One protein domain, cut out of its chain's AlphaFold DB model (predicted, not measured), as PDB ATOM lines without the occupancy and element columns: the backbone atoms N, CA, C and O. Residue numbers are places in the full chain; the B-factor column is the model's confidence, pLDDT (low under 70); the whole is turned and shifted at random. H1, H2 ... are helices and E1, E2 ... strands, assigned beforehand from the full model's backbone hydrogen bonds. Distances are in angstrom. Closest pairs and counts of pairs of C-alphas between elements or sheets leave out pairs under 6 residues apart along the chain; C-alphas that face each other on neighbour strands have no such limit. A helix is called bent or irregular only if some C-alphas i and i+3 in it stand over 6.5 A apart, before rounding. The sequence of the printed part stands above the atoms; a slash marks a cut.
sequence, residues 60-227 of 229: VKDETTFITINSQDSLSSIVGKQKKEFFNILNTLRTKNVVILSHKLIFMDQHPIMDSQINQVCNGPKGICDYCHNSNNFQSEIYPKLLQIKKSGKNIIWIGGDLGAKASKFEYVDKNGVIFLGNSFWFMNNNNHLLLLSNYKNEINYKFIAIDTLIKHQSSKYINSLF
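This is residues 60 to 227 of the 229 residues of an uncharacterized protein of Aquimarina algiphila (UniProt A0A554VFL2). A twisted five-stranded sheet is covered on one side by a two-stranded hairpin, E6 and E7, face to face with part of it, and on the other side by two helices, H2 and H4, side by side but slanting away from it, so that they reach the sheet only with residues 86 to 90 and 146 to 150. Two short helices, H5 and H6, lie beyond the hairpin, where residues 215 to 221 stick out; H3 lies past the E4 edge of the large sheet. The printed part has 168 residues, with elements in the order E1 H1 H2 E2 H3 H4 E3 E4 E5 E6 E7 H5 H6, six helices and seven strands, of the mixed class. The large sheet has the order E1 E2 E3 E5 E4 and is mixed, while E6 and E7 are antiparallel. The whole is compact, with a radius of gyration of the C-alphas of 16.3 A and spans of 45 by 39 by 28 A.

In the largest sheet, E1, residues 64 to 68, is an edge strand and runs parallel to E2, residues 97 to 101, with N 67 and O 99 2.8 A apart. E2 is parallel to E3, residues 155 to 160, at 11 degrees, with N 98 and O 155 2.8 A apart. E3 is parallel to E5, residues 179 to 183, with N 158 and O 179 2.8 A apart. E5 forms a hairpin with the other edge strand, E4, residues 169 to 173, with N 172 and O 180 2.9 A apart. This sheet is twisted, its C-alphas lying up to 4.4 A off their best plane. H2, residues 80 to 91, and H4, residues 138 to 151, are on the sheet, but each only grazes it. They only just touch, with 3 pairs of C-alphas within 8 A, the closest being Leu 90 and Ile 149 at 7.2 A, at a shallow tilt of 16 degrees, the same way. Two strand-helix-strand units, parallel neighbour strands with helices between them, have right-handed crossovers: E1, H1 of residues 73 to 76 with H2, E2; and E2, H3 of residues 115 to 121 with H4, E3. H1 and H3 are not on the sheet. The antiparallel hairpin E6, residues 193 to 200, and E7, residues 203 to 210, has N 196 and O 207 2.9 A apart; with the large sheet it makes a sandwich, two sheets face to face, 10.2 A centre to centre, their strands at 25 degrees. The closest C-alphas of E5 and E6 are those of Asn 183 and Leu 195, 6.6 A apart. H5, residues 211 to 216, has its closest C-alpha to E6 at Ile 211, 5.3 A from that of His 193. H6, residues 220 to 225, is only just apart from H5, closest 8.1 A. Every O i to N i+4 pair is within hydrogen-bond range in H2, H5 and H6; H4 has 7 of 10, H3 1 of 3 with 3 of 4 O i to N i+3 pairs, and H1 is too short for such a pair.

E1 begins at C-alpha 64, (40.133, 8.670, 0.208). H2 is 16.8 A long and H4 18.1 A, while E3 measures 16.8 A. E6 measures 21.5 A and E7 22.8 A, with C-alpha 203 at (33.580, 11.836, 5.203). H3 is irregular, with C-alphas 116 and 119 7.3 A apart, and H4 only just so, with C-alphas 140 and 143 6.8 A apart. H6 ends at C-alpha 225, (25.951, 24.710, -1.484).

The two C-alphas farthest apart are those of Ile 128 and Lys 221, at 46.7 A. The printed part has no cut, and the links E2 to H3 and H3 to H4 are long. The mean pLDDT of the printed part is 94.5, and no printed residue is under 70.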
ATOM      1  N   VAL A  60      44.845   7.704  -4.790       95.19
ATOM      2  CA  VAL A  60      44.636   8.283  -3.461       95.19
ATOM      3  C   VAL A  60      44.491   9.788  -3.606       95.19
ATOM      4  O   VAL A  60      45.337  10.441  -4.222       95.19
ATOM      5  N   LYS A  61      43.422  10.331  -3.026       92.88
ATOM      6  CA  LYS A  61      43.206  11.769  -2.902       92.88
ATOM      7  C   LYS A  61      42.675  12.084  -1.512       92.88
ATOM      8  O   LYS A  61      41.638  11.551  -1.117       92.88
ATOM      9  N   ASP A  62      43.370  12.976  -0.812       91.38
ATOM     10  CA  ASP A  62      43.078  13.332   0.576       91.38
ATOM     11  C   ASP A  62      42.967  12.051   1.435       91.38
ATOM     12  O   ASP A  62      43.747  11.112   1.274       91.38
ATOM     13  N   GLU A  63      41.948  11.961   2.285       94.38
ATOM     14  CA  GLU A  63      41.633  10.781   3.098       94.38
ATOM     15  C   GLU A  63      40.801   9.717   2.355       94.38
ATOM     16  O   GLU A  63      40.020   8.992   2.980       94.38
ATOM     17  N   THR A  64      40.924   9.609   1.026       96.31
ATOM     18  CA  THR A  64      40.133   8.670   0.208       96.31
ATOM     19  C   THR A  64      40.982   7.883  -0.784       96.31
ATOM     20  O   THR A  64      41.695   8.451  -1.610       96.31
ATOM     21  N   THR A  65      40.850   6.556  -0.743       97.50
ATOM     22  CA  THR A  65      41.366   5.657  -1.781       97.50
ATOM     23  C   THR A  65      40.243   5.328  -2.759       97.50
ATOM     24  O   THR A  65      39.232   4.744  -2.376       97.50
ATOM     25  N   PHE A  66      40.428   5.678  -4.025       98.06
ATOM     26  CA  PHE A  66      39.550   5.313  -5.130       98.06
ATOM     27  C   PHE A  66      40.110   4.081  -5.831       98.06
ATOM     28  O   PHE A  66      41.285   4.071  -6.186       98.06
ATOM     29  N   ILE A  67      39.295   3.053  -6.044       98.38
ATOM     30  CA  ILE A  67      39.704   1.795  -6.672       98.38
ATOM     31  C   ILE A  67      38.796   1.536  -7.865       98.38
ATOM     32  O   ILE A  67      37.583   1.476  -7.713       98.38
ATOM     33  N   THR A  68      39.379   1.334  -9.035       98.12
ATOM     34  CA  THR A  68      38.661   0.962 -10.253       98.12
ATOM     35  C   THR A  68      38.827  -0.533 -10.496       98.12
ATOM     36  O   THR A  68      39.954  -1.026 -10.573       98.12
ATOM     37  N   ILE A  69      37.710  -1.244 -10.637       98.00
ATOM     38  CA  ILE A  69      37.639  -2.681 -10.907       98.00
ATOM     39  C   ILE A  69      37.209  -2.917 -12.354       98.00
ATOM     40  O   ILE A  69      36.248  -2.317 -12.841       98.00
ATOM     41  N   ASN A  70      37.874  -3.857 -13.023       96.81
ATOM     42  CA  ASN A  70      37.371  -4.448 -14.253       96.81
ATOM     43  C   ASN A  70      36.372  -5.558 -13.902       96.81
ATOM     44  O   ASN A  70      36.760  -6.709 -13.696       96.81
ATOM     45  N   SER A  71      35.092  -5.196 -13.822       95.19
ATOM     46  CA  SER A  71      33.997  -6.138 -13.573       95.19
ATOM     47  C   SER A  71      33.528  -6.879 -14.827       95.19
ATOM     48  O   SER A  71      32.560  -7.616 -14.736       95.19
ATOM     49  N   GLN A  72      34.161  -6.672 -15.989       91.94
ATOM     50  CA  GLN A  72      33.894  -7.471 -17.191       91.94
ATOM     51  C   GLN A  72      34.808  -8.675 -17.343       91.94
ATOM     52  O   GLN A  72      34.499  -9.586 -18.106       91.94
ATOM     53  N   ASP A  73      35.923  -8.693 -16.624       92.50
ATOM     54  CA  ASP A  73      36.802  -9.850 -16.620       92.50
ATOM     55  C   ASP A  73      36.125 -11.046 -15.935       92.50
ATOM     56  O   ASP A  73      35.341 -10.879 -14.999       92.50
ATOM     57  N   SER A  74      36.462 -12.253 -16.392       93.50
ATOM     58  CA  SER A  74      36.151 -13.508 -15.701       93.50
ATOM     59  C   SER A  74      34.676 -13.648 -15.286       93.50
ATOM     60  O   SER A  74      34.377 -14.024 -14.152       93.50
ATOM     61  N   LEU A  75      33.752 -13.314 -16.199       92.06
ATOM     62  CA  LEU A  75      32.298 -13.351 -15.973       92.06
ATOM     63  C   LEU A  75      31.885 -12.612 -14.693       92.06
ATOM     64  O   LEU A  75      31.141 -13.126 -13.861       92.06
ATOM     65  N   SER A  76      32.384 -11.389 -14.524       94.69
ATOM     66  CA  SER A  76      32.094 -10.523 -13.375       94.69
ATOM     67  C   SER A  76      32.674 -10.979 -12.032       94.69
ATOM     68  O   SER A  76      32.464 -10.311 -11.018       94.69
ATOM     69  N   SER A  77      33.448 -12.066 -12.002       97.12
ATOM     70  CA  SER A  77      34.150 -12.506 -10.795       97.12
ATOM     71  C   SER A  77      35.497 -11.801 -10.645       97.12
ATOM     72  O   SER A  77      36.305 -11.725 -11.571       97.12
ATOM     73  N   ILE A  78      35.794 -11.331  -9.435       97.94
ATOM     74  CA  ILE A  78      37.087 -10.722  -9.119       97.94
ATOM     75  C   ILE A  78      38.043 -11.852  -8.736       97.94
ATOM     76  O   ILE A  78      38.012 -12.348  -7.611       97.94
ATOM     77  N   VAL A  79      38.895 -12.277  -9.673       98.12
ATOM     78  CA  VAL A  79      39.801 -13.431  -9.511       98.12
ATOM     79  C   VAL A  79      41.246 -13.109  -9.916       98.12
ATOM     80  O   VAL A  79      41.584 -11.978 -10.274       98.12
ATOM     81  N   GLY A  80      42.133 -14.102  -9.786       97.62
ATOM     82  CA  GLY A  80      43.515 -14.038 -10.266       97.62
ATOM     83  C   GLY A  80      44.306 -12.832  -9.748       97.62
ATOM     84  O   GLY A  80      44.281 -12.503  -8.557       97.62
ATOM     85  N   LYS A  81      45.026 -12.174 -10.666       97.31
ATOM     86  CA  LYS A  81      45.873 -11.012 -10.361       97.31
ATOM     87  C   LYS A  81      45.060  -9.838  -9.807       97.31
ATOM     88  O   LYS A  81      45.473  -9.260  -8.806       97.31
ATOM     89  N   GLN A  82      43.895  -9.546 -10.393       97.62
ATOM     90  CA  GLN A  82      43.018  -8.465  -9.933       97.62
ATOM     91  C   GLN A  82      42.583  -8.685  -8.477       97.62
ATOM     92  O   GLN A  82      42.706  -7.770  -7.669       97.62
ATOM     93  N   LYS A  83      42.164  -9.904  -8.101       98.44
ATOM     94  CA  LYS A  83      41.799 -10.220  -6.704       98.44
ATOM     95  C   LYS A  83      42.968 -10.023  -5.744       98.44
ATOM     96  O   LYS A  83      42.805  -9.400  -4.696       98.44
ATOM     97  N   LYS A  84      44.148 -10.542  -6.100       98.50
ATOM     98  CA  LYS A  84      45.351 -10.430  -5.263       98.50
ATOM     99  C   LYS A  84      45.723  -8.966  -5.026       98.50
ATOM    100  O   LYS A  84      45.975  -8.581  -3.886       98.50
ATOM    101  N   GLU A  85      45.746  -8.159  -6.082       98.25
ATOM    102  CA  GLU A  85      46.070  -6.735  -5.975       98.25
ATOM    103  C   GLU A  85      44.987  -5.963  -5.217       98.25
ATOM    104  O   GLU A  85      45.318  -5.180  -4.330       98.25
ATOM    105  N   PHE A  86      43.708  -6.237  -5.485       98.62
ATOM    106  CA  PHE A  86      42.588  -5.642  -4.760       98.62
ATOM    107  C   PHE A  86      42.696  -5.898  -3.254       98.62
ATOM    108  O   PHE A  86      42.678  -4.957  -2.462       98.62
ATOM    109  N   PHE A  87      42.913  -7.148  -2.841       98.69
ATOM    110  CA  PHE A  87      43.075  -7.482  -1.424       98.69
ATOM    111  C   PHE A  87      44.335  -6.870  -0.815       98.69
ATOM    112  O   PHE A  87      44.296  -6.451   0.341       98.69
ATOM    113  N   ASN A  88      45.433  -6.778  -1.569       98.44
ATOM    114  CA  ASN A  88      46.640  -6.107  -1.099       98.44
ATOM    115  C   ASN A  88      46.394  -4.615  -0.826       98.44
ATOM    116  O   ASN A  88      46.810  -4.113   0.217       98.44
ATOM    117  N   ILE A  89      45.665  -3.927  -1.712       98.12
ATOM    118  CA  ILE A  89      45.257  -2.534  -1.493       98.12
ATOM    119  C   ILE A  89      44.430  -2.446  -0.214       98.12
ATOM    120  O   ILE A  89      44.805  -1.697   0.682       98.12
ATOM    121  N   LEU A  90      43.371  -3.257  -0.080       98.12
ATOM    122  CA  LEU A  90      42.506  -3.231   1.105       98.12
ATOM    123  C   LEU A  90      43.278  -3.491   2.413       98.12
ATOM    124  O   LEU A  90      43.000  -2.852   3.424       98.12
ATOM    125  N   ASN A  91      44.268  -4.387   2.392       96.94
ATOM    126  CA  ASN A  91      45.111  -4.700   3.552       96.94
ATOM    127  C   ASN A  91      46.086  -3.580   3.931       96.94
ATOM    128  O   ASN A  91      46.538  -3.530   5.071       96.94
ATOM    129  N   THR A  92      46.436  -2.706   2.988       96.38
ATOM    130  CA  THR A  92      47.451  -1.658   3.170       96.38
ATOM    131  C   THR A  92      46.853  -0.246   3.193       96.38
ATOM    132  O   THR A  92      47.586   0.744   3.172       96.38
ATOM    133  N   LEU A  93      45.519  -0.138   3.287       95.44
ATOM    134  CA  LEU A  93      44.783   1.125   3.313       95.44
ATOM    135  C   LEU A  93      45.184   2.022   4.488       95.44
ATOM    136  O   LEU A  93      44.890   1.737   5.653       95.44
ATOM    137  N   ARG A  94      45.728   3.197   4.165       94.81
ATOM    138  CA  ARG A  94      46.000   4.259   5.145       94.81
ATOM    139  C   ARG A  94      44.855   5.266   5.276       94.81
ATOM    140  O   ARG A  94      44.630   5.770   6.364       94.81
ATOM    141  N   THR A  95      44.072   5.468   4.220       96.19
ATOM    142  CA  THR A  95      42.987   6.465   4.154       96.19
ATOM    143  C   THR A  95      41.761   6.082   4.984       96.19
ATOM    144  O   THR A  95      41.493   4.890   5.159       96.19
ATOM    145  N   LYS A  96      40.975   7.061   5.461       96.19
ATOM    146  CA  LYS A  96      39.684   6.813   6.148       96.19
ATOM    147  C   LYS A  96      38.604   6.255   5.212       96.19
ATOM    148  O   LYS A  96      37.835   5.382   5.613       96.19
ATOM    149  N   ASN A  97      38.552   6.737   3.974       97.62
ATOM    150  CA  ASN A  97      37.497   6.411   3.017       97.62
ATOM    151  C   ASN A  97      38.016   5.527   1.875       97.62
ATOM    152  O   ASN A  97      39.177   5.631   1.458       97.62
ATOM    153  N   VAL A  98      37.131   4.678   1.355       98.06
ATOM    154  CA  VAL A  98      37.344   3.815   0.193       98.06
ATOM    155  C   VAL A  98      36.146   3.961  -0.739       98.06
ATOM    156  O   VAL A  98      35.010   3.711  -0.336       98.06
ATOM    157  N   VAL A  99      36.402   4.351  -1.984       98.44
ATOM    158  CA  VAL A  99      35.394   4.417  -3.049       98.44
ATOM    159  C   VAL A  99      35.793   3.427  -4.132       98.44
ATOM    160  O   VAL A  99      36.875   3.536  -4.703       98.44
ATOM    161  N   ILE A 100      34.943   2.450  -4.407       98.75
ATOM    162  CA  ILE A 100      35.200   1.392  -5.384       98.75
ATOM    163  C   ILE A 100      34.275   1.615  -6.575       98.75
ATOM    164  O   ILE A 100      33.083   1.828  -6.389       98.75
ATOM    165  N   LEU A 101      34.824   1.581  -7.785       98.44
ATOM    166  CA  LEU A 101      34.102   1.749  -9.038       98.44
ATOM    167  C   LEU A 101      34.128   0.449  -9.829       98.44
ATOM    168  O   LEU A 101      35.200  -0.103 -10.088       98.44
ATOM    169  N   SER A 102      32.959  -0.008 -10.250       97.94
ATOM    170  CA  SER A 102      32.791  -1.091 -11.211       97.94
ATOM    171  C   SER A 102      31.770  -0.693 -12.264       97.94
ATOM    172  O   SER A 102      30.915   0.157 -12.031       97.94
ATOM    173  N   HIS A 103      31.831  -1.345 -13.421       96.94
ATOM    174  CA  HIS A 103      30.812  -1.131 -14.435       96.94
ATOM    175  C   HIS A 103      29.506  -1.840 -14.081       96.94
ATOM    176  O   HIS A 103      28.459  -1.220 -14.114       96.94
ATOM    177  N   LYS A 104      29.552  -3.106 -13.658       96.00
ATOM    178  CA  LYS A 104      28.352  -3.856 -13.252       96.00
ATOM    179  C   LYS A 104      28.092  -3.725 -11.751       96.00
ATOM    180  O   LYS A 104      29.036  -3.616 -10.960       96.00
ATOM    181  N   LEU A 105      26.824  -3.827 -11.341       97.69
ATOM    182  CA  LEU A 105      26.393  -3.881  -9.933       97.69
ATOM    183  C   LEU A 105      26.627  -5.278  -9.330       97.69
ATOM    184  O   LEU A 105      25.734  -5.858  -8.725       97.69
ATOM    185  N   ILE A 106      27.828  -5.843  -9.486       97.69
ATOM    186  CA  ILE A 106      28.147  -7.239  -9.117       97.69
ATOM    187  C   ILE A 106      27.808  -7.595  -7.658       97.69
ATOM    188  O   ILE A 106      27.622  -8.760  -7.328       97.69
ATOM    189  N   PHE A 107      27.681  -6.580  -6.799       98.44
ATOM    190  CA  PHE A 107      27.254  -6.684  -5.409       98.44
ATOM    191  C   PHE A 107      25.780  -7.071  -5.208       98.44
ATOM    192  O   PHE A 107      25.387  -7.342  -4.074       98.44
ATOM    193  N   MET A 108      24.952  -7.062  -6.258       98.50
ATOM    194  CA  MET A 108      23.546  -7.463  -6.169       98.50
ATOM    195  C   MET A 108      23.370  -8.979  -6.233       98.50
ATOM    196  O   MET A 108      22.477  -9.497  -5.565       98.50
ATOM    197  N   ASP A 109      24.216  -9.685  -6.992       97.94
ATOM    198  CA  ASP A 109      24.129 -11.142  -7.126       97.94
ATOM    199  C   ASP A 109      24.261 -11.821  -5.761       97.94
ATOM    200  O   ASP A 109      25.122 -11.464  -4.952       97.94
ATOM    201  N   GLN A 110      23.360 -12.769  -5.498       97.94
ATOM    202  CA  GLN A 110      23.239 -13.551  -4.263       97.94
ATOM    203  C   GLN A 110      23.025 -12.715  -2.987       97.94
ATOM    204  O   GLN A 110      23.018 -13.263  -1.883       97.94
ATOM    205  N   HIS A 111      22.821 -11.399  -3.096       98.44
ATOM    206  CA  HIS A 111      22.492 -10.568  -1.945       98.44
ATOM    207  C   HIS A 111      21.037 -10.827  -1.514       98.44
ATOM    208  O   HIS A 111      20.139 -10.730  -2.353       98.44
ATOM    209  N   PRO A 112      20.745 -11.040  -0.215       97.50
ATOM    210  CA  PRO A 112      19.417 -11.460   0.259       97.50
ATOM    211  C   PRO A 112      18.265 -10.506  -0.091       97.50
ATOM    212  O   PRO A 112      17.112 -10.917  -0.081       97.50
ATOM    213  N   ILE A 113      18.568  -9.236  -0.378       97.88
ATOM    214  CA  ILE A 113      17.570  -8.208  -0.725       97.88
ATOM    215  C   ILE A 113      17.708  -7.716  -2.171       97.88
ATOM    216  O   ILE A 113      16.710  -7.390  -2.805       97.88
ATOM    217  N   MET A 114      18.936  -7.625  -2.690       98.19
ATOM    218  CA  MET A 114      19.191  -6.936  -3.961       98.19
ATOM    219  C   MET A 114      19.113  -7.897  -5.149       98.19
ATOM    220  O   MET A 114      18.839  -7.455  -6.260       98.19
ATOM    221  N   ASP A 115      19.296  -9.202  -4.933       98.06
ATOM    222  CA  ASP A 115      19.329 -10.192  -6.012       98.06
ATOM    223  C   ASP A 115      18.027 -10.219  -6.829       98.06
ATOM    224  O   ASP A 115      18.048 -10.189  -8.059       98.06
ATOM    225  N   SER A 116      16.880 -10.154  -6.147       97.44
ATOM    226  CA  SER A 116      15.558 -10.112  -6.785       97.44
ATOM    227  C   SER A 116      15.304  -8.831  -7.589       97.44
ATOM    228  O   SER A 116      14.394  -8.793  -8.417       97.44
ATOM    229  N   GLN A 117      16.118  -7.792  -7.388       97.75
ATOM    230  CA  GLN A 117      15.987  -6.493  -8.046       97.75
ATOM    231  C   GLN A 117      16.819  -6.394  -9.331       97.75
ATOM    232  O   GLN A 117      16.609  -5.466 -10.108       97.75
ATOM    233  N   ILE A 118      17.730  -7.341  -9.602       97.25
ATOM    234  CA  ILE A 118      18.662  -7.285 -10.747       97.25
ATOM    235  C   ILE A 118      17.923  -7.012 -12.059       97.25
ATOM    236  O   ILE A 118      18.287  -6.102 -12.797       97.25
ATOM    237  N   ASN A 119      16.843  -7.744 -12.334       95.75
ATOM    238  CA  ASN A 119      16.117  -7.598 -13.598       95.75
ATOM    239  C   ASN A 119      15.366  -6.261 -13.725       95.75
ATOM    240  O   ASN A 119      15.059  -5.865 -14.851       95.75
ATOM    241  N   GLN A 120      15.100  -5.577 -12.608       95.50
ATOM    242  CA  GLN A 120      14.442  -4.268 -12.556       95.50
ATOM    243  C   GLN A 120      15.444  -3.106 -12.581       95.50
ATOM    244  O   GLN A 120      15.115  -2.043 -13.089       95.50
ATOM    245  N   VAL A 121      16.652  -3.300 -12.044       96.38
ATOM    246  CA  VAL A 121      17.652  -2.234 -11.860       96.38
ATOM    247  C   VAL A 121      18.733  -2.261 -12.940       96.38
ATOM    248  O   VAL A 121      19.078  -1.215 -13.482       96.38
ATOM    249  N   CYS A 122      19.279  -3.438 -13.248       95.50
ATOM    250  CA  CYS A 122      20.414  -3.606 -14.155       95.50
ATOM    251  C   CYS A 122      19.938  -3.712 -15.602       95.50
ATOM    252  O   CYS A 122      18.969  -4.417 -15.887       95.50
ATOM    253  N   ASN A 123      20.647  -3.081 -16.532       93.56
ATOM    254  CA  ASN A 123      20.340  -3.128 -17.958       93.56
ATOM    255  C   ASN A 123      20.379  -4.577 -18.479       93.56
ATOM    256  O   ASN A 123      19.390  -5.070 -19.032       93.56
ATOM    257  N   GLY A 124      21.474  -5.292 -18.194       91.94
ATOM    258  CA  GLY A 124      21.595  -6.729 -18.427       91.94
ATOM    259  C   GLY A 124      20.721  -7.562 -17.474       91.94
ATOM    260  O   GLY A 124      20.677  -7.278 -16.273       91.94
ATOM    261  N   PRO A 125      20.020  -8.606 -17.960       93.25
ATOM    262  CA  PRO A 125      19.272  -9.516 -17.095       93.25
ATOM    263  C   PRO A 125      20.218 -10.421 -16.298       93.25
ATOM    264  O   PRO A 125      21.366 -10.639 -16.694       93.25
ATOM    265  N   LYS A 126      19.727 -11.014 -15.207       94.75
ATOM    266  CA  LYS A 126      20.443 -12.096 -14.519       94.75
ATOM    267  C   LYS A 126      20.622 -13.286 -15.468       94.75
ATOM    268  O   LYS A 126      19.646 -13.749 -16.056       94.75
ATOM    269  N   GLY A 127      21.847 -13.789 -15.625       92.00
ATOM    270  CA  GLY A 127      22.115 -14.895 -16.550       92.00
ATOM    271  C   GLY A 127      23.596 -15.178 -16.802       92.00
ATOM    272  O   GLY A 127      24.475 -14.656 -16.125       92.00
ATOM    273  N   ILE A 128      23.882 -16.018 -17.798       86.06
ATOM    274  CA  ILE A 128      25.235 -16.534 -18.092       86.06
ATOM    275  C   ILE A 128      25.847 -15.988 -19.393       86.06
ATOM    276  O   ILE A 128      26.840 -16.520 -19.871       86.06
ATOM    277  N   CYS A 129      25.257 -14.949 -19.983       85.25
ATOM    278  CA  CYS A 129      25.760 -14.315 -21.203       85.25
ATOM    279  C   CYS A 129      26.733 -13.156 -20.913       85.25
ATOM    280  O   CYS A 129      26.777 -12.650 -19.792       85.25
ATOM    281  N   ASP A 130      27.470 -12.680 -21.921       78.94
ATOM    282  CA  ASP A 130      28.528 -11.663 -21.746       78.94
ATOM    283  C   ASP A 130      28.011 -10.286 -21.277       78.94
ATOM    284  O   ASP A 130      28.656  -9.586 -20.483       78.94
ATOM    285  N   TYR A 131      26.814  -9.906 -21.730       83.19
ATOM    286  CA  TYR A 131      26.123  -8.682 -21.305       83.19
ATOM    287  C   TYR A 131      25.207  -8.904 -20.089       83.19
ATOM    288  O   TYR A 131      24.607  -7.960 -19.585       83.19
ATOM    289  N   CYS A 132      25.064 -10.144 -19.615       91.06
ATOM    290  CA  CYS A 132      24.208 -10.460 -18.479       91.06
ATOM    291  C   CYS A 132      24.847  -9.992 -17.163       91.06
ATOM    292  O   CYS A 132      26.067  -9.844 -17.033       91.06
ATOM    293  N   HIS A 133      24.006  -9.851 -16.146       93.50
ATOM    294  CA  HIS A 133      24.438  -9.824 -14.760       93.50
ATOM    295  C   HIS A 133      24.760 -11.258 -14.318       93.50
ATOM    296  O   HIS A 133      23.858 -12.061 -14.063       93.50
ATOM    297  N   ASN A 134      26.047 -11.600 -14.304       95.19
ATOM    298  CA  ASN A 134      26.501 -12.963 -14.054       95.19
ATOM    299  C   ASN A 134      26.555 -13.295 -12.562       95.19
ATOM    300  O   ASN A 134      26.844 -12.430 -11.729       95.19
ATOM    301  N   SER A 135      26.355 -14.583 -12.261       96.25
ATOM    302  CA  SER A 135      26.734 -15.126 -10.959       96.25
ATOM    303  C   SER A 135      28.226 -14.899 -10.731       96.25
ATOM    304  O   SER A 135      29.028 -15.104 -11.647       96.25
ATOM    305  N   ASN A 136      28.596 -14.434  -9.541       97.31
ATOM    306  CA  ASN A 136      29.970 -14.040  -9.253       97.31
ATOM    307  C   ASN A 136      30.362 -14.286  -7.785       97.31
ATOM    308  O   ASN A 136      29.577 -14.766  -6.969       97.31
ATOM    309  N   ASN A 137      31.616 -13.977  -7.444       98.25
ATOM    310  CA  ASN A 137      32.184 -14.229  -6.118       98.25
ATOM    311  C   ASN A 137      32.057 -13.057  -5.128       98.25
ATOM    312  O   ASN A 137      32.763 -13.026  -4.114       98.25
ATOM    313  N   PHE A 138      31.183 -12.077  -5.387       98.62
ATOM    314  CA  PHE A 138      31.091 -10.893  -4.539       98.62
ATOM    315  C   PHE A 138      30.688 -11.244  -3.105       98.62
ATOM    316  O   PHE A 138      31.407 -10.892  -2.171       98.62
ATOM    317  N   GLN A 139      29.579 -11.966  -2.909       98.50
ATOM    318  CA  GLN A 139      29.088 -12.281  -1.559       98.50
ATOM    319  C   GLN A 139      29.994 -13.257  -0.810       98.50
ATOM    320  O   GLN A 139      30.142 -13.153   0.406       98.50
ATOM    321  N   SER A 140      30.599 -14.207  -1.525       98.38
ATOM    322  CA  SER A 140      31.391 -15.282  -0.927       98.38
ATOM    323  C   SER A 140      32.819 -14.859  -0.581       98.38
ATOM    324  O   SER A 140      33.360 -15.329   0.418       98.38
ATOM    325  N   GLU A 141      33.434 -13.962  -1.361       98.50
ATOM    326  CA  GLU A 141      34.851 -13.610  -1.196       98.50
ATOM    327  C   GLU A 141      35.101 -12.117  -0.968       98.50
ATOM    328  O   GLU A 141      35.925 -11.739  -0.130       98.50
ATOM    329  N   ILE A 142      34.410 -11.251  -1.707       98.69
ATOM    330  CA  ILE A 142      34.712  -9.813  -1.743       98.69
ATOM    331  C   ILE A 142      34.081  -9.096  -0.556       98.69
ATOM    332  O   ILE A 142      34.770  -8.398   0.192       98.69
ATOM    333  N   TYR A 143      32.790  -9.307  -0.331       98.75
ATOM    334  CA  TYR A 143      32.043  -8.682   0.748       98.75
ATOM    335  C   TYR A 143      32.599  -9.019   2.144       98.75
ATOM    336  O   TYR A 143      32.815  -8.085   2.922       98.75
ATOM    337  N   PRO A 144      32.976 -10.275   2.473       98.62
ATOM    338  CA  PRO A 144      33.654 -10.573   3.735       98.62
ATOM    339  C   PRO A 144      34.937  -9.758   3.938       98.62
ATOM    340  O   PRO A 144      35.223  -9.322   5.056       98.62
ATOM    341  N   LYS A 145      35.694  -9.492   2.864       98.50
ATOM    342  CA  LYS A 145      36.891  -8.648   2.933       98.50
ATOM    343  C   LYS A 145      36.548  -7.181   3.192       98.50
ATOM    344  O   LYS A 145      37.226  -6.543   3.999       98.50
ATOM    345  N   LEU A 146      35.483  -6.665   2.575       98.62
ATOM    346  CA  LEU A 146      34.965  -5.323   2.862       98.62
ATOM    347  C   LEU A 146      34.519  -5.199   4.324       98.62
ATOM    348  O   LEU A 146      34.835  -4.211   4.979       98.62
ATOM    349  N   LEU A 147      33.872  -6.226   4.881       98.50
ATOM    350  CA  LEU A 147      33.479  -6.229   6.291       98.50
ATOM    351  C   LEU A 147      34.677  -6.187   7.244       98.50
ATOM    352  O   LEU A 147      34.602  -5.526   8.279       98.50
ATOM    353  N   GLN A 148      35.789  -6.848   6.911       98.00
ATOM    354  CA  GLN A 148      37.010  -6.778   7.723       98.00
ATOM    355  C   GLN A 148      37.538  -5.344   7.827       98.00
ATOM    356  O   GLN A 148      37.848  -4.887   8.925       98.00
ATOM    357  N   ILE A 149      37.600  -4.615   6.710       97.25
ATOM    358  CA  ILE A 149      38.077  -3.224   6.721       97.25
ATOM    359  C   ILE A 149      37.020  -2.241   7.248       97.25
ATOM    360  O   ILE A 149      37.365  -1.235   7.859       97.25
ATOM    361  N   LYS A 150      35.722  -2.538   7.104       97.44
ATOM    362  CA  LYS A 150      34.654  -1.745   7.730       97.44
ATOM    363  C   LYS A 150      34.780  -1.779   9.255       97.44
ATOM    364  O   LYS A 150      34.697  -0.740   9.902       97.44
ATOM    365  N   LYS A 151      35.073  -2.959   9.821       97.00
ATOM    366  CA  LYS A 151      35.322  -3.149  11.262       97.00
ATOM    367  C   LYS A 151      36.566  -2.419  11.774       97.00
ATOM    368  O   LYS A 151      36.613  -2.102  12.955       97.00
ATOM    369  N   SER A 152      37.540  -2.107  10.913       95.38
ATOM    370  CA  SER A 152      38.685  -1.255  11.273       95.38
ATOM    371  C   SER A 152      38.406   0.248  11.123       95.38
ATOM    372  O   SER A 152      39.334   1.056  11.144       95.38
ATOM    373  N   GLY A 153      37.132   0.638  10.989       95.19
ATOM    374  CA  GLY A 153      36.689   2.034  10.984       95.19
ATOM    375  C   GLY A 153      36.730   2.713   9.614       95.19
ATOM    376  O   GLY A 153      36.632   3.937   9.543       95.19
ATOM    377  N   LYS A 154      36.890   1.954   8.521       96.44
ATOM    378  CA  LYS A 154      36.904   2.515   7.163       96.44
ATOM    379  C   LYS A 154      35.489   2.788   6.649       96.44
ATOM    380  O   LYS A 154      34.584   1.969   6.812       96.44
ATOM    381  N   ASN A 155      35.310   3.901   5.948       97.00
ATOM    382  CA  ASN A 155      34.094   4.172   5.179       97.00
ATOM    383  C   ASN A 155      34.209   3.535   3.795       97.00
ATOM    384  O   ASN A 155      35.244   3.676   3.147       97.00
ATOM    385  N   ILE A 156      33.161   2.845   3.342       98.38
ATOM    386  CA  ILE A 156      33.179   2.095   2.083       98.38
ATOM    387  C   ILE A 156      31.952   2.471   1.264       98.38
ATOM    388  O   ILE A 156      30.824   2.297   1.728       98.38
ATOM    389  N   ILE A 157      32.201   2.946   0.047       98.69
ATOM    390  CA  ILE A 157      31.190   3.164  -0.987       98.69
ATOM    391  C   ILE A 157      31.584   2.321  -2.199       98.69
ATOM    392  O   ILE A 157      32.698   2.456  -2.704       98.69
ATOM    393  N   TRP A 158      30.685   1.467  -2.678       98.81
ATOM    394  CA  TRP A 158      30.835   0.751  -3.941       98.81
ATOM    395  C   TRP A 158      29.842   1.310  -4.959       98.81
ATOM    396  O   TRP A 158      28.641   1.329  -4.705       98.81
ATOM    397  N   ILE A 159      30.335   1.760  -6.108       98.69
ATOM    398  CA  ILE A 159      29.561   2.405  -7.168       98.69
ATOM    399  C   ILE A 159      29.592   1.513  -8.410       98.69
ATOM    400  O   ILE A 159      30.667   1.217  -8.931       98.69
ATOM    401  N   GLY A 160      28.414   1.091  -8.864       97.69
ATOM    402  CA  GLY A 160      28.195   0.393 -10.129       97.69
ATOM    403  C   GLY A 160      27.589   1.296 -11.215       97.69
ATOM    404  O   GLY A 160      26.946   2.305 -10.913       97.69
ATOM    405  N   GLY A 161      27.764   0.917 -12.478       94.38
ATOM    406  CA  GLY A 161      27.077   1.463 -13.653       94.38
ATOM    407  C   GLY A 161      26.122   0.445 -14.296       94.38
ATOM    408  O   GLY A 161      25.608  -0.434 -13.625       94.38
ATOM    409  N   ASP A 162      25.873   0.539 -15.603       93.81
ATOM    410  CA  ASP A 162      25.059  -0.447 -16.347       93.81
ATOM    411  C   ASP A 162      23.607  -0.635 -15.842       93.81
ATOM    412  O   ASP A 162      23.016  -1.708 -15.932       93.81
ATOM    413  N   LEU A 163      22.976   0.421 -15.312       94.38
ATOM    414  CA  LEU A 163      21.519   0.422 -15.074       94.38
ATOM    415  C   LEU A 163      20.751   0.707 -16.382       94.38
ATOM    416  O   LEU A 163      19.601   0.301 -16.554       94.38
ATOM    417  N   GLY A 164      21.409   1.402 -17.320       86.81
ATOM    418  CA  GLY A 164      20.914   1.695 -18.665       86.81
ATOM    419  C   GLY A 164      19.524   2.327 -18.674       86.81
ATOM    420  O   GLY A 164      19.261   3.302 -17.971       86.81
ATOM    421  N   ALA A 165      18.632   1.761 -19.485       89.75
ATOM    422  CA  ALA A 165      17.269   2.257 -19.650       89.75
ATOM    423  C   ALA A 165      16.334   1.932 -18.469       89.75
ATOM    424  O   ALA A 165      15.233   2.477 -18.408       89.75
ATOM    425  N   LYS A 166      16.733   1.045 -17.547       92.44
ATOM    426  CA  LYS A 166      15.828   0.540 -16.501       92.44
ATOM    427  C   LYS A 166      15.750   1.440 -15.275       92.44
ATOM    428  O   LYS A 166      14.682   1.604 -14.694       92.44
ATOM    429  N   ALA A 167      16.869   2.044 -14.895       92.94
ATOM    430  CA  ALA A 167      16.948   2.961 -13.766       92.94
ATOM    431  C   ALA A 167      18.064   3.982 -14.004       92.94
ATOM    432  O   ALA A 167      19.064   3.656 -14.630       92.94
ATOM    433  N   SER A 168      17.916   5.210 -13.492       92.88
ATOM    434  CA  SER A 168      18.980   6.235 -13.536       92.88
ATOM    435  C   SER A 168      19.864   6.242 -12.285       92.88
ATOM    436  O   SER A 168      20.998   6.734 -12.304       92.88
ATOM    437  N   LYS A 169      19.350   5.695 -11.179       96.12
ATOM    438  CA  LYS A 169      20.037   5.615  -9.892       96.12
ATOM    439  C   LYS A 169      19.608   4.384  -9.104       96.12
ATOM    440  O   LYS A 169      18.475   3.928  -9.229       96.12
ATOM    441  N   PHE A 170      20.513   3.903  -8.265       97.69
ATOM    442  CA  PHE A 170      20.284   2.855  -7.280       97.69
ATOM    443  C   PHE A 170      21.017   3.220  -5.989       97.69
ATOM    444  O   PHE A 170      22.112   3.782  -6.039       97.69
ATOM    445  N   GLU A 171      20.422   2.897  -4.846       98.31
ATOM    446  CA  GLU A 171      21.001   3.163  -3.536       98.31
ATOM    447  C   GLU A 171      20.577   2.087  -2.542       98.31
ATOM    448  O   GLU A 171      19.394   1.774  -2.410       98.31
ATOM    449  N   TYR A 172      21.555   1.540  -1.829       98.56
ATOM    450  CA  TYR A 172      21.330   0.606  -0.741       98.56
ATOM    451  C   TYR A 172      22.444   0.741   0.300       98.56
ATOM    452  O   TYR A 172      23.626   0.640  -0.023       98.56
ATOM    453  N   VAL A 173      22.069   0.953   1.560       98.44
ATOM    454  CA  VAL A 173      22.999   0.928   2.695       98.44
ATOM    455  C   VAL A 173      22.726  -0.338   3.483       98.44
ATOM    456  O   VAL A 173      21.602  -0.569   3.929       98.44
ATOM    457  N   ASP A 174      23.743  -1.179   3.636       97.50
ATOM    458  CA  ASP A 174      23.570  -2.424   4.368       97.50
ATOM    459  C   ASP A 174      23.581  -2.221   5.894       97.50
ATOM    460  O   ASP A 174      23.949  -1.171   6.426       97.50
ATOM    461  N   LYS A 175      23.233  -3.285   6.625       97.06
ATOM    462  CA  LYS A 175      23.245  -3.297   8.098       97.06
ATOM    463  C   LYS A 175      24.626  -3.067   8.730       97.06
ATOM    464  O   LYS A 175      24.708  -2.833   9.930       97.06
ATOM    465  N   ASN A 176      25.702  -3.191   7.955       97.38
ATOM    466  CA  ASN A 176      27.079  -2.973   8.393       97.38
ATOM    467  C   ASN A 176      27.583  -1.563   8.021       97.38
ATOM    468  O   ASN A 176      28.728  -1.228   8.324       97.38
ATOM    469  N   GLY A 177      26.755  -0.733   7.375       97.44
ATOM    470  CA  GLY A 177      27.092   0.615   6.924       97.44
ATOM    471  C   GLY A 177      27.997   0.665   5.689       97.44
ATOM    472  O   GLY A 177      28.733   1.645   5.527       97.44
ATOM    473  N   VAL A 178      28.026  -0.383   4.860       98.50
ATOM    474  CA  VAL A 178      28.597  -0.317   3.504       98.50
ATOM    475  C   VAL A 178      27.542   0.273   2.574       98.50
ATOM    476  O   VAL A 178      26.384  -0.148   2.593       98.50
ATOM    477  N   ILE A 179      27.942   1.262   1.777       98.69
ATOM    478  CA  ILE A 179      27.049   1.972   0.861       98.69
ATOM    479  C   ILE A 179      27.245   1.404  -0.546       98.69
ATOM    480  O   ILE A 179      28.364   1.386  -1.063       98.69
ATOM    481  N   PHE A 180      26.156   0.978  -1.173       98.75
ATOM    482  CA  PHE A 180      26.105   0.486  -2.542       98.75
ATOM    483  C   PHE A 180      25.289   1.450  -3.394       98.75
ATOM    484  O   PHE A 180      24.118   1.701  -3.116       98.75
ATOM    485  N   LEU A 181      25.913   1.996  -4.432       98.75
ATOM    486  CA  LEU A 181      25.313   2.975  -5.329       98.75
ATOM    487  C   LEU A 181      25.331   2.451  -6.760       98.75
ATOM    488  O   LEU A 181      26.245   1.734  -7.165       98.75
ATOM    489  N   GLY A 182      24.343   2.862  -7.540       97.69
ATOM    490  CA  GLY A 182      24.328   2.696  -8.983       97.69
ATOM    491  C   GLY A 182      23.997   4.015  -9.666       97.69
ATOM    492  O   GLY A 182      23.127   4.746  -9.193       97.69
ATOM    493  N   ASN A 183      24.670   4.329 -10.770       95.94
ATOM    494  CA  ASN A 183      24.331   5.485 -11.597       95.94
ATOM    495  C   ASN A 183      24.458   5.140 -13.078       95.94
ATOM    496  O   ASN A 183      25.433   4.524 -13.498       95.94
ATOM    497  N   SER A 184      23.482   5.563 -13.873       91.31
ATOM    498  CA  SER A 184      23.544   5.460 -15.325       91.31
ATOM    499  C   SER A 184      23.059   6.744 -15.974       91.31
ATOM    500  O   SER A 184      22.408   7.594 -15.358       91.31
ATOM    501  N   PHE A 185      23.373   6.842 -17.257       89.25
ATOM    502  CA  PHE A 185      22.827   7.843 -18.143       89.25
ATOM    503  C   PHE A 185      22.222   7.131 -19.349       89.25
ATOM    504  O   PHE A 185      22.873   6.290 -19.968       89.25
ATOM    505  N   TRP A 186      20.989   7.479 -19.706       90.31
ATOM    506  CA  TRP A 186      20.361   7.011 -20.938       90.31
ATOM    507  C   TRP A 186      19.740   8.198 -21.663       90.31
ATOM    508  O   TRP A 186      18.930   8.920 -21.090       90.31
ATOM    509  N   PHE A 187      20.116   8.419 -22.922       87.12
ATOM    510  CA  PHE A 187      19.756   9.641 -23.653       87.12
ATOM    511  C   PHE A 187      18.243   9.833 -23.845       87.12
ATOM    512  O   PHE A 187      17.792  10.963 -23.979       87.12
ATOM    513  N   MET A 188      17.462   8.748 -23.828       88.56
ATOM    514  CA  MET A 188      15.995   8.795 -23.900       88.56
ATOM    515  C   MET A 188      15.328   8.979 -22.528       88.56
ATOM    516  O   MET A 188      14.108   9.107 -22.449       88.56
ATOM    517  N   ASN A 189      16.094   8.953 -21.433       87.06
ATOM    518  CA  ASN A 189      15.573   9.187 -20.096       87.06
ATOM    519  C   ASN A 189      15.553  10.687 -19.792       87.06
ATOM    520  O   ASN A 189      16.596  11.311 -19.621       87.06
ATOM    521  N   ASN A 190      14.368  11.262 -19.615       86.69
ATOM    522  CA  ASN A 190      14.241  12.668 -19.218       86.69
ATOM    523  C   ASN A 190      14.588  12.905 -17.735       86.69
ATOM    524  O   ASN A 190      14.619  14.041 -17.279       86.69
ATOM    525  N   ASN A 191      14.846  11.841 -16.967       87.81
ATOM    526  CA  ASN A 191      15.150  11.886 -15.539       87.81
ATOM    527  C   ASN A 191      16.554  11.333 -15.222       87.81
ATOM    528  O   ASN A 191      16.760  10.550 -14.280       87.81
ATOM    529  N   ASN A 192      17.535  11.727 -16.035       91.75
ATOM    530  CA  ASN A 192      18.942  11.417 -15.802       91.75
ATOM    531  C   ASN A 192      19.470  12.158 -14.570       91.75
ATOM    532  O   ASN A 192      19.258  13.361 -14.400       91.75
ATOM    533  N   HIS A 193      20.201  11.432 -13.728       93.75
ATOM    534  CA  HIS A 193      20.867  11.986 -12.557       93.75
ATOM    535  C   HIS A 193      22.374  11.787 -12.671       93.75
ATOM    536  O   HIS A 193      22.832  10.766 -13.179       93.75
ATOM    537  N   LEU A 194      23.134  12.733 -12.137       93.69
ATOM    538  CA  LEU A 194      24.560  12.590 -11.886       93.69
ATOM    539  C   LEU A 194      24.784  12.301 -10.403       93.69
ATOM    540  O   LEU A 194      24.173  12.936  -9.537       93.69
ATOM    541  N   LEU A 195      25.672  11.353 -10.116       96.44
ATOM    542  CA  LEU A 195      26.161  11.107  -8.766       96.44
ATOM    543  C   LEU A 195      27.280  12.100  -8.429       96.44
ATOM    544  O   LEU A 195      28.371  12.045  -8.995       96.44
ATOM    545  N   LEU A 196      27.016  12.998  -7.483       95.31
ATOM    546  CA  LEU A 196      28.021  13.898  -6.928       95.31
ATOM    547  C   LEU A 196      28.547  13.341  -5.613       95.31
ATOM    548  O   LEU A 196      27.763  12.971  -4.741       95.31
ATOM    549  N   LEU A 197      29.871  13.350  -5.461       94.75
ATOM    550  CA  LEU A 197      30.556  13.043  -4.210       94.75
ATOM    551  C   LEU A 197      31.187  14.318  -3.649       94.75
ATOM    552  O   LEU A 197      31.815  15.083  -4.384       94.75
ATOM    553  N   SER A 198      31.066  14.509  -2.342       92.19
ATOM    554  CA  SER A 198      31.727  15.577  -1.600       92.19
ATOM    555  C   SER A 198      32.503  14.984  -0.437       92.19
ATOM    556  O   SER A 198      31.997  14.116   0.269       92.19
ATOM    557  N   ASN A 199      33.727  15.462  -0.232       87.81
ATOM    558  CA  ASN A 199      34.495  15.163   0.967       87.81
ATOM    559  C   ASN A 199      34.337  16.331   1.942       87.81
ATOM    560  O   ASN A 199      34.850  17.422   1.690       87.81
ATOM    561  N   TYR A 200      33.634  16.103   3.049       83.06
ATOM    562  CA  TYR A 200      33.464  17.084   4.116       83.06
ATOM    563  C   TYR A 200      33.850  16.454   5.448       83.06
ATOM    564  O   TYR A 200      33.363  15.380   5.790       83.06
ATOM    565  N   LYS A 201      34.755  17.103   6.194       81.94
ATOM    566  CA  LYS A 201      35.277  16.603   7.483       81.94
ATOM    567  C   LYS A 201      35.770  15.142   7.419       81.94
ATOM    568  O   LYS A 201      35.569  14.359   8.344       81.94
ATOM    569  N   ASN A 202      36.456  14.790   6.327       83.44
ATOM    570  CA  ASN A 202      36.975  13.447   6.049       83.44
ATOM    571  C   ASN A 202      35.890  12.368   5.903       83.44
ATOM    572  O   ASN A 202      36.159  11.188   6.136       83.44
ATOM    573  N   GLU A 203      34.676  12.749   5.518       86.31
ATOM    574  CA  GLU A 203      33.580  11.836   5.203       86.31
ATOM    575  C   GLU A 203      33.070  12.096   3.794       86.31
ATOM    576  O   GLU A 203      32.878  13.243   3.378       86.31
ATOM    577  N   ILE A 204      32.870  11.006   3.051       92.75
ATOM    578  CA  ILE A 204      32.295  11.083   1.716       92.75
ATOM    579  C   ILE A 204      30.778  11.131   1.839       92.75
ATOM    580  O   ILE A 204      30.138  10.150   2.206       92.75
ATOM    581  N   ASN A 205      30.223  12.282   1.485       93.75
ATOM    582  CA  ASN A 205      28.802  12.483   1.268       93.75
ATOM    583  C   ASN A 205      28.497  12.319  -0.220       93.75
ATOM    584  O   ASN A 205      29.336  12.636  -1.067       93.75
ATOM    585  N   TYR A 206      27.287  11.876  -0.547       95.88
ATOM    586  CA  TYR A 206      26.850  11.743  -1.931       95.88
ATOM    587  C   TYR A 206      25.444  12.296  -2.145       95.88
ATOM    588  O   TYR A 206      24.631  12.331  -1.223       95.88
ATOM    589  N   LYS A 207      25.168  12.746  -3.371       96.00
ATOM    590  CA  LYS A 207      23.829  13.139  -3.827       96.00
ATOM    591  C   LYS A 207      23.631  12.748  -5.286       96.00
ATOM    592  O   LYS A 207      24.514  12.970  -6.110       96.00
ATOM    593  N   PHE A 208      22.446  12.239  -5.610       96.19
ATOM    594  CA  PHE A 208      21.976  12.151  -6.992       96.19
ATOM    595  C   PHE A 208      21.282  13.456  -7.366       96.19
ATOM    596  O   PHE A 208      20.264  13.804  -6.769       96.19
ATOM    597  N   ILE A 209      21.806  14.161  -8.363       94.56
ATOM    598  CA  ILE A 209      21.264  15.444  -8.820       94.56
ATOM    599  C   ILE A 209      20.802  15.300 -10.265       94.56
ATOM    600  O   ILE A 209      21.548  14.787 -11.093       94.56
ATOM    601  N   ALA A 210      19.588  15.757 -10.575       93.38
ATOM    602  CA  ALA A 210      19.098  15.790 -11.950       93.38
ATOM    603  C   ALA A 210      20.059  16.590 -12.844       93.38
ATOM    604  O   ALA A 210      20.501  17.682 -12.470       93.38
ATOM    605  N   ILE A 211      20.387  16.055 -14.021       91.19
ATOM    606  CA  ILE A 211      21.384  16.675 -14.903       91.19
ATOM    607  C   ILE A 211      20.959  18.084 -15.336       91.19
ATOM    608  O   ILE A 211      21.773  19.004 -15.300       91.19
ATOM    609  N   ASP A 212      19.671  18.288 -15.618       90.81
ATOM    610  CA  ASP A 212      19.113  19.584 -16.018       90.81
ATOM    611  C   ASP A 212      19.335  20.671 -14.963       90.81
ATOM    612  O   ASP A 212      19.560  21.837 -15.294       90.81
ATOM    613  N   THR A 213      19.318  20.294 -13.682       91.44
ATOM    614  CA  THR A 213      19.623  21.204 -12.576       91.44
ATOM    615  C   THR A 213      21.076  21.669 -12.643       91.44
ATOM    616  O   THR A 213      21.349  22.859 -12.486       91.44
ATOM    617  N   LEU A 214      22.010  20.757 -12.921       89.31
ATOM    618  CA  LEU A 214      23.436  21.082 -13.016       89.31
ATOM    619  C   LEU A 214      23.766  21.867 -14.285       89.31
ATOM    620  O   LEU A 214      24.596  22.769 -14.227       89.31
ATOM    621  N   ILE A 215      23.080  21.601 -15.401       87.94
ATOM    622  CA  ILE A 215      23.227  22.390 -16.634       87.94
ATOM    623  C   ILE A 215      22.809  23.847 -16.392       87.94
ATOM    624  O   ILE A 215      23.501  24.757 -16.847       87.94
ATOM    625  N   LYS A 216      21.721  24.078 -15.644       90.50
ATOM    626  CA  LYS A 216      21.242  25.425 -15.287       90.50
ATOM    627  C   LYS A 216      22.129  26.124 -14.252       90.50
ATOM    628  O   LYS A 216      22.245  27.347 -14.274       90.50
ATOM    629  N   HIS A 217      22.758  25.369 -13.351       89.38
ATOM    630  CA  HIS A 217      23.504  25.908 -12.214       89.38
ATOM    631  C   HIS A 217      24.923  25.328 -12.116       89.38
ATOM    632  O   HIS A 217      25.235  24.521 -11.246       89.38
ATOM    633  N   GLN A 218      25.816  25.805 -12.984       83.06
ATOM    634  CA  GLN A 218      27.185  25.277 -13.108       83.06
ATOM    635  C   GLN A 218      28.202  25.922 -12.152       83.06
ATOM    636  O   GLN A 218      29.367  25.531 -12.124       83.06
ATOM    637  N   SER A 219      27.803  26.936 -11.374       86.69
ATOM    638  CA  SER A 219      28.750  27.651 -10.511       86.69
ATOM    639  C   SER A 219      29.268  26.765  -9.376       86.69
ATOM    640  O   SER A 219      28.500  26.065  -8.712       86.69
ATOM    641  N   SER A 220      30.561  26.880  -9.068       81.00
ATOM    642  CA  SER A 220      31.186  26.196  -7.928       81.00
ATOM    643  C   SER A 220      30.475  26.524  -6.614       81.00
ATOM    644  O   SER A 220      30.335  25.663  -5.754       81.00
ATOM    645  N   LYS A 221      29.965  27.758  -6.475       86.25
ATOM    646  CA  LYS A 221      29.166  28.189  -5.320       86.25
ATOM    647  C   LYS A 221      27.898  27.346  -5.166       86.25
ATOM    648  O   LYS A 221      27.626  26.874  -4.067       86.25
ATOM    649  N   TYR A 222      27.153  27.138  -6.252       87.69
ATOM    650  CA  TYR A 222      25.954  26.301  -6.231       87.69
ATOM    651  C   TYR A 222      26.296  24.849  -5.894       87.69
ATOM    652  O   TYR A 222      25.726  24.294  -4.959       87.69
ATOM    653  N   ILE A 223      27.277  24.262  -6.583       84.81
ATOM    654  CA  ILE A 223      27.680  22.868  -6.353       84.81
ATOM    655  C   ILE A 223      28.123  22.659  -4.899       84.81
ATOM    656  O   ILE A 223      27.704  21.698  -4.260       84.81
ATOM    657  N   ASN A 224      28.899  23.589  -4.336       85.38
ATOM    658  CA  ASN A 224      29.318  23.522  -2.936       85.38
ATOM    659  C   ASN A 224      28.137  23.692  -1.966       85.38
ATOM    660  O   ASN A 224      28.088  23.020  -0.934       85.38
ATOM    661  N   SER A 225      27.156  24.539  -2.304       89.19
ATOM    662  CA  SER A 225      25.951  24.710  -1.484       89.19
ATOM    663  C   SER A 225      25.107  23.438  -1.398       89.19
ATOM    664  O   SER A 225      24.454  23.224  -0.385       89.19
ATOM    665  N   LEU A 226      25.190  22.533  -2.387       88.06
ATOM    666  CA  LEU A 226      24.486  21.247  -2.339       88.06
ATOM    667  C   LEU A 226      24.915  20.375  -1.156       88.06
ATOM    668  O   LEU A 226      24.171  19.470  -0.799       88.06
ATOM    669  N   PHE A 227      26.079  20.609  -0.555       86.56
ATOM    670  CA  PHE A 227      26.586  19.828   0.579       86.56
ATOM    671  C   PHE A 227      26.751  20.657   1.857       86.56
ATOM    672  O   PHE A 227      27.250  20.143   2.855       86.56
TER     673      PHE A 227